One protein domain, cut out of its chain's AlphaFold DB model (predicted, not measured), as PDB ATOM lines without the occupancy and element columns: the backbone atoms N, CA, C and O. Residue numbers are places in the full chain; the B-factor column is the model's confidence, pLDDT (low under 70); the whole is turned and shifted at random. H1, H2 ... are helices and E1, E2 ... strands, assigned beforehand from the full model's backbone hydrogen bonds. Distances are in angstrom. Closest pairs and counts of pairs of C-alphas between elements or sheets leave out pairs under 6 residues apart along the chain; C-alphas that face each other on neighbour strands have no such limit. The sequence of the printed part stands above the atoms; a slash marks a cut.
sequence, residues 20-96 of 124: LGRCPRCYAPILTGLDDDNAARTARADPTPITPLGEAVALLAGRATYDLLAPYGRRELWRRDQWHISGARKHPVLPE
ATOM      1  N   LEU A  20     202.902 139.492  91.959       90.69
ATOM      2  CA  LEU A  20     203.472 138.204  92.330       90.69
ATOM      3  C   LEU A  20     204.970 138.357  92.583       90.69
ATOM      4  O   LEU A  20     205.720 138.772  91.697       90.69
ATOM      5  N   GLY A  21     205.396 137.970  93.778       91.19
ATOM      6  CA  GLY A  21     206.791 137.957  94.182       91.19
ATOM      7  C   GLY A  21     207.120 136.748  95.047       91.19
ATOM      8  O   GLY A  21     206.390 135.756  95.090       91.19
ATOM      9  N   ARG A  22     208.248 136.845  95.748       94.44
ATOM     10  CA  ARG A  22     208.682 135.858  96.737       94.44
ATOM     11  C   ARG A  22     208.800 136.520  98.096       94.44
ATOM     12  O   ARG A  22     209.263 137.654  98.199       94.44
ATOM     13  N   CYS A  23     208.417 135.797  99.138       93.94
ATOM     14  CA  CYS A  23     208.654 136.235 100.501       93.94
ATOM     15  C   CYS A  23     210.168 136.330 100.754       93.94
ATOM     16  O   CYS A  23     210.872 135.348 100.525       93.94
ATOM     17  N   PRO A  24     210.694 137.453 101.268       92.12
ATOM     18  CA  PRO A  24     212.132 137.609 101.497       92.12
ATOM     19  C   PRO A  24     212.675 136.702 102.612       92.12
ATOM     20  O   PRO A  24     213.884 136.562 102.744       92.12
ATOM     21  N   ARG A  25     211.795 136.101 103.429       94.94
ATOM     22  CA  ARG A  25     212.176 135.267 104.578       94.94
ATOM     23  C   ARG A  25     212.134 133.772 104.281       94.94
ATOM     24  O   ARG A  25     213.048 133.055 104.660       94.94
ATOM     25  N   CYS A  26     211.061 133.294 103.649       94.12
ATOM     26  CA  CYS A  26     210.873 131.868 103.358       94.12
ATOM     27  C   CYS A  26     210.885 131.533 101.860       94.12
ATOM     28  O   CYS A  26     210.720 130.373 101.502       94.12
ATOM     29  N   TYR A  27     211.029 132.533 100.984       93.69
ATOM     30  CA  TYR A  27     211.062 132.398  99.519       93.69
ATOM     31  C   TYR A  27     209.813 131.778  98.869       93.69
ATOM     32  O   TYR A  27     209.792 131.566  97.648       93.69
ATOM     33  N   ALA A  28     208.755 131.549  99.653       92.69
ATOM     34  CA  ALA A  28     207.450 131.119  99.171       92.69
ATOM     35  C   ALA A  28     206.839 132.178  98.233       92.69
ATOM     36  O   ALA A  28     207.092 133.375  98.419       92.69
ATOM     37  N   PRO A  29     206.058 131.764  97.220       93.88
ATOM     38  CA  PRO A  29     205.353 132.705  96.360       93.88
ATOM     39  C   PRO A  29     204.314 133.479  97.180       93.88
ATOM     40  O   PRO A  29     203.588 132.875  97.962       93.88
ATOM     41  N   ILE A  30     204.250 134.799  96.998       94.75
ATOM     42  CA  ILE A  30     203.284 135.679  97.675       94.75
ATOM     43  C   ILE A  30     202.735 136.723  96.707       94.75
ATOM     44  O   ILE A  30     203.437 137.162  95.793       94.75
ATOM     45  N   LEU A  31     201.503 137.163  96.943       94.38
ATOM     46  CA  LEU A  31     200.963 138.383  96.346       94.38
ATOM     47  C   LEU A  31     201.182 139.552  97.301       94.38
ATOM     48  O   LEU A  31     200.901 139.439  98.492       94.38
ATOM     49  N   THR A  32     201.706 140.665  96.789       93.88
ATOM     50  CA  THR A  32     201.924 141.894  97.568       93.88
ATOM     51  C   THR A  32     201.240 143.076  96.894       93.88
ATOM     52  O   THR A  32     201.449 143.291  95.703       93.88
ATOM     53  N   GLY A  33     200.450 143.843  97.644       91.94
ATOM     54  CA  GLY A  33     199.713 145.020  97.166       91.94
ATOM     55  C   GLY A  33     199.114 145.821  98.327       91.94
ATOM     56  O   GLY A  33     199.282 145.433  99.480       91.94
ATOM     57  N   LEU A  34     198.440 146.937  98.038       92.94
ATOM     58  CA  LEU A  34     197.715 147.726  99.045       92.94
ATOM     59  C   LEU A  34     196.304 147.169  99.279       92.94
ATOM     60  O   LEU A  34     195.601 146.890  98.309       92.94
ATOM     61  N   ASP A  35     195.899 147.043 100.545       90.69
ATOM     62  CA  ASP A  35     194.658 146.372 100.967       90.69
ATOM     63  C   ASP A  35     193.385 147.238 100.962       90.69
ATOM     64  O   ASP A  35     192.284 146.684 100.963       90.69
ATOM     65  N   ASP A  36     193.523 148.566 100.894       88.19
ATOM     66  CA  ASP A  36     192.418 149.529 100.749       88.19
ATOM     67  C   ASP A  36     192.814 150.759  99.892       88.19
ATOM     68  O   ASP A  36     193.970 150.897  99.483       88.19
ATOM     69  N   ASP A  37     191.851 151.618  99.546       84.69
ATOM     70  CA  ASP A  37     192.073 152.889  98.842       84.69
ATOM     71  C   ASP A  37     192.531 153.964  99.836       84.69
ATOM     72  O   ASP A  37     193.400 154.783  99.535       84.69
ATOM     73  N   ASN A  38     191.967 153.936 101.048       81.31
ATOM     74  CA  ASN A  38     192.198 154.921 102.100       81.31
ATOM     75  C   ASN A  38     192.940 154.303 103.285       81.31
ATOM     76  O   ASN A  38     192.546 153.261 103.795       81.31
ATOM     77  N   ALA A  39     193.995 154.978 103.761       83.50
ATOM     78  CA  ALA A  39     194.827 154.509 104.881       83.50
ATOM     79  C   ALA A  39     195.308 153.048 104.720       83.50
ATOM     80  O   ALA A  39     195.421 152.293 105.691       83.50
ATOM     81  N   ALA A  40     195.591 152.679 103.471       87.12
ATOM     82  CA  ALA A  40     195.930 151.330 103.065       87.12
ATOM     83  C   ALA A  40     197.206 150.819 103.733       87.12
ATOM     84  O   ALA A  40     198.176 151.554 103.949       87.12
ATOM     85  N   ARG A  41     197.232 149.518 103.993       89.94
ATOM     86  CA  ARG A  41     198.400 148.784 104.462       89.94
ATOM     87  C   ARG A  41     198.900 147.861 103.364       89.94
ATOM     88  O   ARG A  41     198.159 147.394 102.503       89.94
ATOM     89  N   THR A  42     200.195 147.569 103.412       92.62
ATOM     90  CA  THR A  42     200.791 146.568 102.530       92.62
ATOM     91  C   THR A  42     200.310 145.180 102.940       92.62
ATOM     92  O   THR A  42     200.768 144.635 103.945       92.62
ATOM     93  N   ALA A  43     199.433 144.587 102.138       94.12
ATOM     94  CA  ALA A  43     199.044 143.194 102.258       94.12
ATOM     95  C   ALA A  43     200.107 142.281 101.648       94.12
ATOM     96  O   ALA A  43     200.681 142.558 100.591       94.12
ATOM     97  N   ARG A  44     200.333 141.151 102.316       95.69
ATOM     98  CA  ARG A  44     201.076 140.005 101.793       95.69
ATOM     99  C   ARG A  44     200.184 138.789 101.944       95.69
ATOM    100  O   ARG A  44     199.887 138.397 103.069       95.69
ATOM    101  N   ALA A  45     199.750 138.219 100.833       95.50
ATOM    102  CA  ALA A  45     198.824 137.098 100.817       95.50
ATOM    103  C   ALA A  45     199.483 135.854 100.222       95.50
ATOM    104  O   ALA A  45     200.305 135.953  99.301       95.50
ATOM    105  N   ASP A  46     199.100 134.688 100.732       94.88
ATOM    106  CA  ASP A  46     199.392 133.433 100.050       94.88
ATOM    107  C   ASP A  46     198.580 133.389  98.741       94.88
ATOM    108  O   ASP A  46     197.402 133.743  98.733       94.88
ATOM    109  N   PRO A  47     199.170 132.970  97.608       92.00
ATOM    110  CA  PRO A  47     198.513 133.021  96.300       92.00
ATOM    111  C   PRO A  47     197.467 131.912  96.103       92.00
ATOM    112  O   PRO A  47     196.924 131.774  95.007       92.00
ATOM    113  N   THR A  48     197.218 131.102  97.132       91.25
ATOM    114  CA  THR A  48     196.324 129.948  97.089       91.25
ATOM    115  C   THR A  48     195.001 130.303  97.770       91.25
ATOM    116  O   THR A  48     195.008 130.565  98.975       91.25
ATOM    117  N   PRO A  49     193.868 130.309  97.044       93.56
ATOM    118  CA  PRO A  49     192.576 130.583  97.654       93.56
ATOM    119  C   PRO A  49     192.146 129.521  98.660       93.56
ATOM    120  O   PRO A  49     192.509 128.352  98.541       93.56
ATOM    121  N   ILE A  50     191.354 129.935  99.646       94.00
ATOM    122  CA  ILE A  50     190.902 129.105 100.773       94.00
ATOM    123  C   ILE A  50     189.384 129.024 100.836       94.00
ATOM    124  O   ILE A  50     188.718 130.010 100.585       94.00
ATOM    125  N   THR A  51     188.803 127.900 101.234       93.25
ATOM    126  CA  THR A  51     187.345 127.742 101.391       93.25
ATOM    127  C   THR A  51     186.773 128.649 102.498       93.25
ATOM    128  O   THR A  51     187.539 129.203 103.290       93.25
ATOM    129  N   PRO A  52     185.438 128.793 102.628       92.56
ATOM    130  CA  PRO A  52     184.836 129.522 103.752       92.56
ATOM    131  C   PRO A  52     185.248 128.983 105.131       92.56
ATOM    132  O   PRO A  52     185.479 129.755 106.058       92.56
ATOM    133  N   LEU A  53     185.414 127.660 105.263       92.69
ATOM    134  CA  LEU A  53     185.951 127.063 106.489       92.69
ATOM    135  C   LEU A  53     187.409 127.486 106.720       92.69
ATOM    136  O   LEU A  53     187.778 127.841 107.835       92.69
ATOM    137  N   GLY A  54     188.224 127.504 105.661       94.00
ATOM    138  CA  GLY A  54     189.602 127.993 105.728       94.00
ATOM    139  C   GLY A  54     189.700 129.458 106.139       94.00
ATOM    140  O   GLY A  54     190.590 129.821 106.904       94.00
ATOM    141  N   GLU A  55     188.766 130.287 105.675       95.12
ATOM    142  CA  GLU A  55     188.656 131.693 106.067       95.12
ATOM    143  C   GLU A  55     188.349 131.832 107.563       95.12
ATOM    144  O   GLU A  55     189.045 132.569 108.260       95.12
ATOM    145  N   ALA A  56     187.396 131.058 108.090       93.56
ATOM    146  CA  ALA A  56     187.106 131.036 109.525       93.56
ATOM    147  C   ALA A  56     188.332 130.615 110.358       93.56
ATOM    148  O   ALA A  56     188.654 131.259 111.357       93.56
ATOM    149  N   VAL A  57     189.063 129.581 109.924       94.25
ATOM    150  CA  VAL A  57     190.305 129.136 110.583       94.25
ATOM    151  C   VAL A  57     191.382 130.224 110.545       94.25
ATOM    152  O   VAL A  57     192.053 130.460 111.551       94.25
ATOM    153  N   ALA A  58     191.540 130.923 109.417       94.38
ATOM    154  CA  ALA A  58     192.492 132.023 109.290       94.38
ATOM    155  C   ALA A  58     192.169 133.167 110.268       94.38
ATOM    156  O   ALA A  58     193.060 133.622 110.989       94.38
ATOM    157  N   LEU A  59     190.898 133.573 110.351       94.88
ATOM    158  CA  LEU A  59     190.439 134.623 111.264       94.88
ATOM    159  C   LEU A  59     190.640 134.231 112.737       94.88
ATOM    160  O   LEU A  59     191.154 135.033 113.515       94.88
ATOM    161  N   LEU A  60     190.328 132.984 113.113       94.62
ATOM    162  CA  LEU A  60     190.581 132.460 114.464       94.62
ATOM    163  C   LEU A  60     192.078 132.426 114.812       94.62
ATOM    164  O   LEU A  60     192.452 132.649 115.961       94.62
ATOM    165  N   ALA A  61     192.950 132.210 113.822       92.75
ATOM    166  CA  ALA A  61     194.404 132.307 113.970       92.75
ATOM    167  C   ALA A  61     194.933 133.764 113.964       92.75
ATOM    168  O   ALA A  61     196.150 133.998 113.907       92.75
ATOM    169  N   GLY A  62     194.031 134.751 113.982       94.75
ATOM    170  CA  GLY A  62     194.344 136.175 113.959       94.75
ATOM    171  C   GLY A  62     194.983 136.636 112.652       94.75
ATOM    172  O   GLY A  62     195.798 137.558 112.682       94.75
ATOM    173  N   ARG A  63     194.712 135.963 111.529       95.00
ATOM    174  CA  ARG A  63     195.179 136.367 110.197       95.00
ATOM    175  C   ARG A  63     194.139 137.219 109.498       95.00
ATOM    176  O   ARG A  63     192.946 136.955 109.601       95.00
ATOM    177  N   ALA A  64     194.612 138.185 108.722       96.00
ATOM    178  CA  ALA A  64     193.762 138.862 107.756       96.00
ATOM    179  C   ALA A  64     193.429 137.934 106.573       96.00
ATOM    180  O   ALA A  64     194.198 137.027 106.234       96.00
ATOM    181  N   THR A  65     192.298 138.190 105.927       96.69
ATOM    182  CA  THR A  65     191.890 137.557 104.671       96.69
ATOM    183  C   THR A  65     191.555 138.636 103.651       96.69
ATOM    184  O   THR A  65     191.172 139.755 104.008       96.69
ATOM    185  N   TYR A  66     191.763 138.327 102.374       96.50
ATOM    186  CA  TYR A  66     191.659 139.294 101.288       96.50
ATOM    187  C   TYR A  66     190.856 138.719 100.129       96.50
ATOM    188  O   TYR A  66     191.115 137.595  99.706       96.50
ATOM    189  N   ASP A  67     189.931 139.494  99.578       95.00
ATOM    190  CA  ASP A  67     189.364 139.212  98.266       95.00
ATOM    191  C   ASP A  67     190.408 139.535  97.191       95.00
ATOM    192  O   ASP A  67     191.031 140.602  97.205       95.00
ATOM    193  N   LEU A  68     190.593 138.613  96.244       94.44
ATOM    194  CA  LEU A  68     191.389 138.851  95.046       94.44
ATOM    195  C   LEU A  68     190.484 139.359  93.921       94.44
ATOM    196  O   LEU A  68     189.828 138.577  93.227       94.44
ATOM    197  N   LEU A  69     190.476 140.673  93.719       91.19
ATOM    198  CA  LEU A  69     189.733 141.305  92.635       91.19
ATOM    199  C   LEU A  69     190.606 141.374  91.378       91.19
ATOM    200  O   LEU A  69     191.832 141.454  91.459       91.19
ATOM    201  N   ALA A  70     189.967 141.338  90.206       86.69
ATOM    202  CA  ALA A  70     190.636 141.424  88.907       86.69
ATOM    203  C   ALA A  70     190.098 142.567  88.002       86.69
ATOM    204  O   ALA A  70     189.824 142.315  86.821       86.69
ATOM    205  N   PRO A  71     189.871 143.802  88.504       78.19
ATOM    206  CA  PRO A  71     189.280 144.875  87.708       78.19
ATOM    207  C   PRO A  71     190.198 145.248  86.543       78.19
ATOM    208  O   PRO A  71     191.400 145.449  86.714       78.19
ATOM    209  N   TYR A  72     189.636 145.339  85.335       78.75
ATOM    210  CA  TYR A  72     190.365 145.754  84.128       78.75
ATOM    211  C   TYR A  72     191.690 144.987  83.903       78.75
ATOM    212  O   TYR A  72     192.667 145.537  83.393       78.75
ATOM    213  N   GLY A  73     191.751 143.715  84.325       76.06
ATOM    214  CA  GLY A  73     192.936 142.858  84.199       76.06
ATOM    215  C   GLY A  73     194.052 143.116  85.221       76.06
ATOM    216  O   GLY A  73     195.116 142.501  85.122       76.06
ATOM    217  N   ARG A  74     193.837 143.997  86.205       81.31
ATOM    218  CA  ARG A  74     194.747 144.232  87.335       81.31
ATOM    219  C   ARG A  74     194.293 143.401  88.517       81.31
ATOM    220  O   ARG A  74     193.105 143.328  88.781       81.31
ATOM    221  N   ARG A  75     195.231 142.774  89.222       89.00
ATOM    222  CA  ARG A  75     194.927 142.058  90.464       89.00
ATOM    223  C   ARG A  75     194.968 143.047  91.612       89.00
ATOM    224  O   ARG A  75     195.926 143.804  91.683       89.00
ATOM    225  N   GLU A  76     194.001 143.014  92.508       92.31
ATOM    226  CA  GLU A  76     193.954 143.866  93.696       92.31
ATOM    227  C   GLU A  76     193.614 143.015  94.916       92.31
ATOM    228  O   GLU A  76     192.869 142.041  94.807       92.31
ATOM    229  N   LEU A  77     194.184 143.372  96.066       94.25
ATOM    230  CA  LEU A  77     193.870 142.741  97.343       94.25
ATOM    231  C   LEU A  77     192.951 143.678  98.113       94.25
ATOM    232  O   LEU A  77     193.315 144.824  98.357       94.25
ATOM    233  N   TRP A  78     191.782 143.183  98.490       94.12
ATOM    234  CA  TRP A  78     190.811 143.932  99.279       94.12
ATOM    235  C   TRP A  78     190.605 143.230 100.605       94.12
ATOM    236  O   TRP A  78     190.252 142.051 100.627       94.12
ATOM    237  N   ARG A  79     190.866 143.911 101.724       94.75
ATOM    238  CA  ARG A  79     190.718 143.277 103.038       94.75
ATOM    239  C   ARG A  79     189.260 142.898 103.284       94.75
ATOM    240  O   ARG A  79     188.369 143.738 103.208       94.75
ATOM    241  N   ARG A  80     189.030 141.643 103.663       94.31
ATOM    242  CA  ARG A  80     187.707 141.165 104.062       94.31
ATOM    243  C   ARG A  80     187.445 141.545 105.506       94.31
ATOM    244  O   ARG A  80     187.894 140.890 106.442       94.31
ATOM    245  N   ASP A  81     186.758 142.661 105.678       91.06
ATOM    246  CA  ASP A  81     186.216 143.072 106.965       91.06
ATOM    247  C   ASP A  81     184.836 142.445 107.226       91.06
ATOM    248  O   ASP A  81     184.314 141.661 106.433       91.06
ATOM    249  N   GLN A  82     184.229 142.804 108.356       91.06
ATOM    250  CA  GLN A  82     182.917 142.296 108.759       91.06
ATOM    251  C   GLN A  82     181.820 142.499 107.698       91.06
ATOM    252  O   GLN A  82     180.922 141.666 107.589       91.06
ATOM    253  N   TRP A  83     181.897 143.560 106.890       88.69
ATOM    254  CA  TRP A  83     180.902 143.858 105.863       88.69
ATOM    255  C   TRP A  83     181.067 142.922 104.667       88.69
ATOM    256  O   TRP A  83     180.100 142.287 104.243       88.69
ATOM    257  N   HIS A  84     182.301 142.744 104.193       88.94
ATOM    258  CA  HIS A  84     182.625 141.807 103.112       88.94
ATOM    259  C   HIS A  84     182.386 140.345 103.509       88.94
ATOM    260  O   HIS A  84     181.970 139.535 102.677       88.94
ATOM    261  N   ILE A  85     182.622 140.007 104.780       91.19
ATOM    262  CA  ILE A  85     182.375 138.673 105.337       91.19
ATOM    263  C   ILE A  85     180.875 138.378 105.428       91.19
ATOM    264  O   ILE A  85     180.460 137.272 105.096       91.19
ATOM    265  N   SER A  86     180.060 139.356 105.836       90.31
ATOM    266  CA  SER A  86     178.602 139.181 105.929       90.31
ATOM    267  C   SER A  86     177.909 139.033 104.566       90.31
ATOM    268  O   SER A  86     176.804 138.495 104.484       90.31
ATOM    269  N   GLY A  87     178.544 139.519 103.496       89.00
ATOM    270  CA  GLY A  87     178.018 139.473 102.138       89.00
ATOM    271  C   GLY A  87     178.273 138.150 101.411       89.00
ATOM    272  O   GLY A  87     179.009 137.272 101.858       89.00
ATOM    273  N   ALA A  88     177.686 138.024 100.219       87.44
ATOM    274  CA  ALA A  88     177.963 136.896  99.339       87.44
ATOM    275  C   ALA A  88     179.436 136.895  98.901       87.44
ATOM    276  O   ALA A  88     179.959 137.901  98.415       87.44
ATOM    277  N   ARG A  89     180.085 135.737  99.015       89.00
ATOM    278  CA  ARG A  89     181.460 135.522  98.567       89.00
ATOM    279  C   ARG A  89     181.518 135.441  97.039       89.00
ATOM    280  O   ARG A  89     181.119 134.440  96.451       89.00
ATOM    281  N   LYS A  90     181.987 136.516  96.404       89.44
ATOM    282  CA  LYS A  90     182.028 136.672  94.934       89.44
ATOM    283  C   LYS A  90     183.412 136.454  94.325       89.44
ATOM    284  O   LYS A  90     183.518 136.236  93.120       89.44
ATOM    285  N   HIS A  91     184.457 136.543  95.140       91.19
ATOM    286  CA  HIS A  91     185.845 136.507  94.697       91.19
ATOM    287  C   HIS A  91     186.609 135.396  95.426       91.19
ATOM    288  O   HIS A  91     186.208 134.990  96.523       91.19
ATOM    289  N   PRO A  92     187.702 134.883  94.833       93.69
ATOM    290  CA  PRO A  92     188.616 134.007  95.547       93.69
ATOM    291  C   PRO A  92     189.186 134.736  96.765       93.69
ATOM    292  O   PRO A  92     189.677 135.861  96.641       93.69
ATOM    293  N   VAL A  93     189.142 134.085  97.926       94.94
ATOM    294  CA  VAL A  93     189.665 134.645  99.176       94.94
ATOM    295  C   VAL A  93     191.041 134.074  99.448       94.94
ATOM    296  O   VAL A  93     191.216 132.858  99.437       94.94
ATOM    297  N   LEU A  94     192.001 134.949  99.718       95.69
ATOM    298  CA  LEU A  94     193.382 134.618 100.029       95.69
ATOM    299  C   LEU A  94     193.684 134.910 101.505       95.69
ATOM    300  O   LEU A  94     193.304 135.975 102.001       95.69
ATOM    301  N   PRO A  95     194.394 134.027 102.221       96.56
ATOM    302  CA  PRO A  95     194.853 134.331 103.567       96.56
ATOM    303  C   PRO A  95     196.109 135.202 103.563       96.56
ATOM    304  O   PRO A  95     196.923 135.170 102.638       96.56
ATOM    305  N   GLU A  96     196.314 135.932 104.657       96.75
ATOM    306  CA  GLU A  96     197.596 136.555 104.973       96.75
ATOM    307  C   GLU A  96     198.727 135.517 105.014       96.75
ATOM    308  O   GLU A  96     198.647 134.485 105.695       96.75
TER     309      GLU A  96
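What this domain is: This is residues 20 to 96 of the 124 residues of an uncharacterized protein of Actinomadura rudentiformis (UniProt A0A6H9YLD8). Two small three-stranded sheets pack partly face to face with their strands crossed, a small sandwich in which E1 reaches beyond the overlap. H1 grazes the second sheet beside E6, and H2 lies at the opposite end of the domain from E1. The printed part has 77 residues, in the order E1 E2 E3 H1 E4 E5 H2 E6; both sheets, E1 - E2 - E3 and E5 - E4 - E6, are antiparallel, and the class is mixed. It is compact, with a radius of gyration of the C-alphas of 12.1 A and spans of 33 by 30 by 23 A.

Where its parts are: E1, residues 20 to 22, begins at C-alpha 20 (203.472, 138.204, 92.330); E2, 29 to 34, spans 17.1 A, and E3 is 42 to 45. E4, 65 to 69, spans 12.8 A; E5 is 76 to 79, and E6, 93 to 95, ends at C-alpha 95 (194.853, 134.331, 103.567). H1, 52 to 60, spans 12.5 A; H2 is 82 to 86.

How they stand to each other: E1, E2 and E3 form a meander, each strand the antiparallel neighbour of the one before, with N 21 and O 30 at 2.9 A and N 43 and O 33 at 2.8 A. The sandwich's strands cross at 82 degrees; the C-alphas of Gly 33 and Leu 77 are the closest of E2 and E5, 6.3 A. In the other sheet, N 67 and O 78, and N 66 and O 94, are each 2.8 A apart. E5, H2 and E6 form a split strand-helix-strand unit, E4 between its strands, with a right-handed crossover. H1 only grazes this sheet with residues 52 to 59, H2 with 84 to 85. Every O i to N i+4 pair in H1 and H2 is within hydrogen-bond range.

The domain as a whole: The farthest C-alphas, of Arg 25 and Ala 88, are 34.7 A apart. The printed part has no cut and no long link, and no printed residue is under 70 in pLDDT.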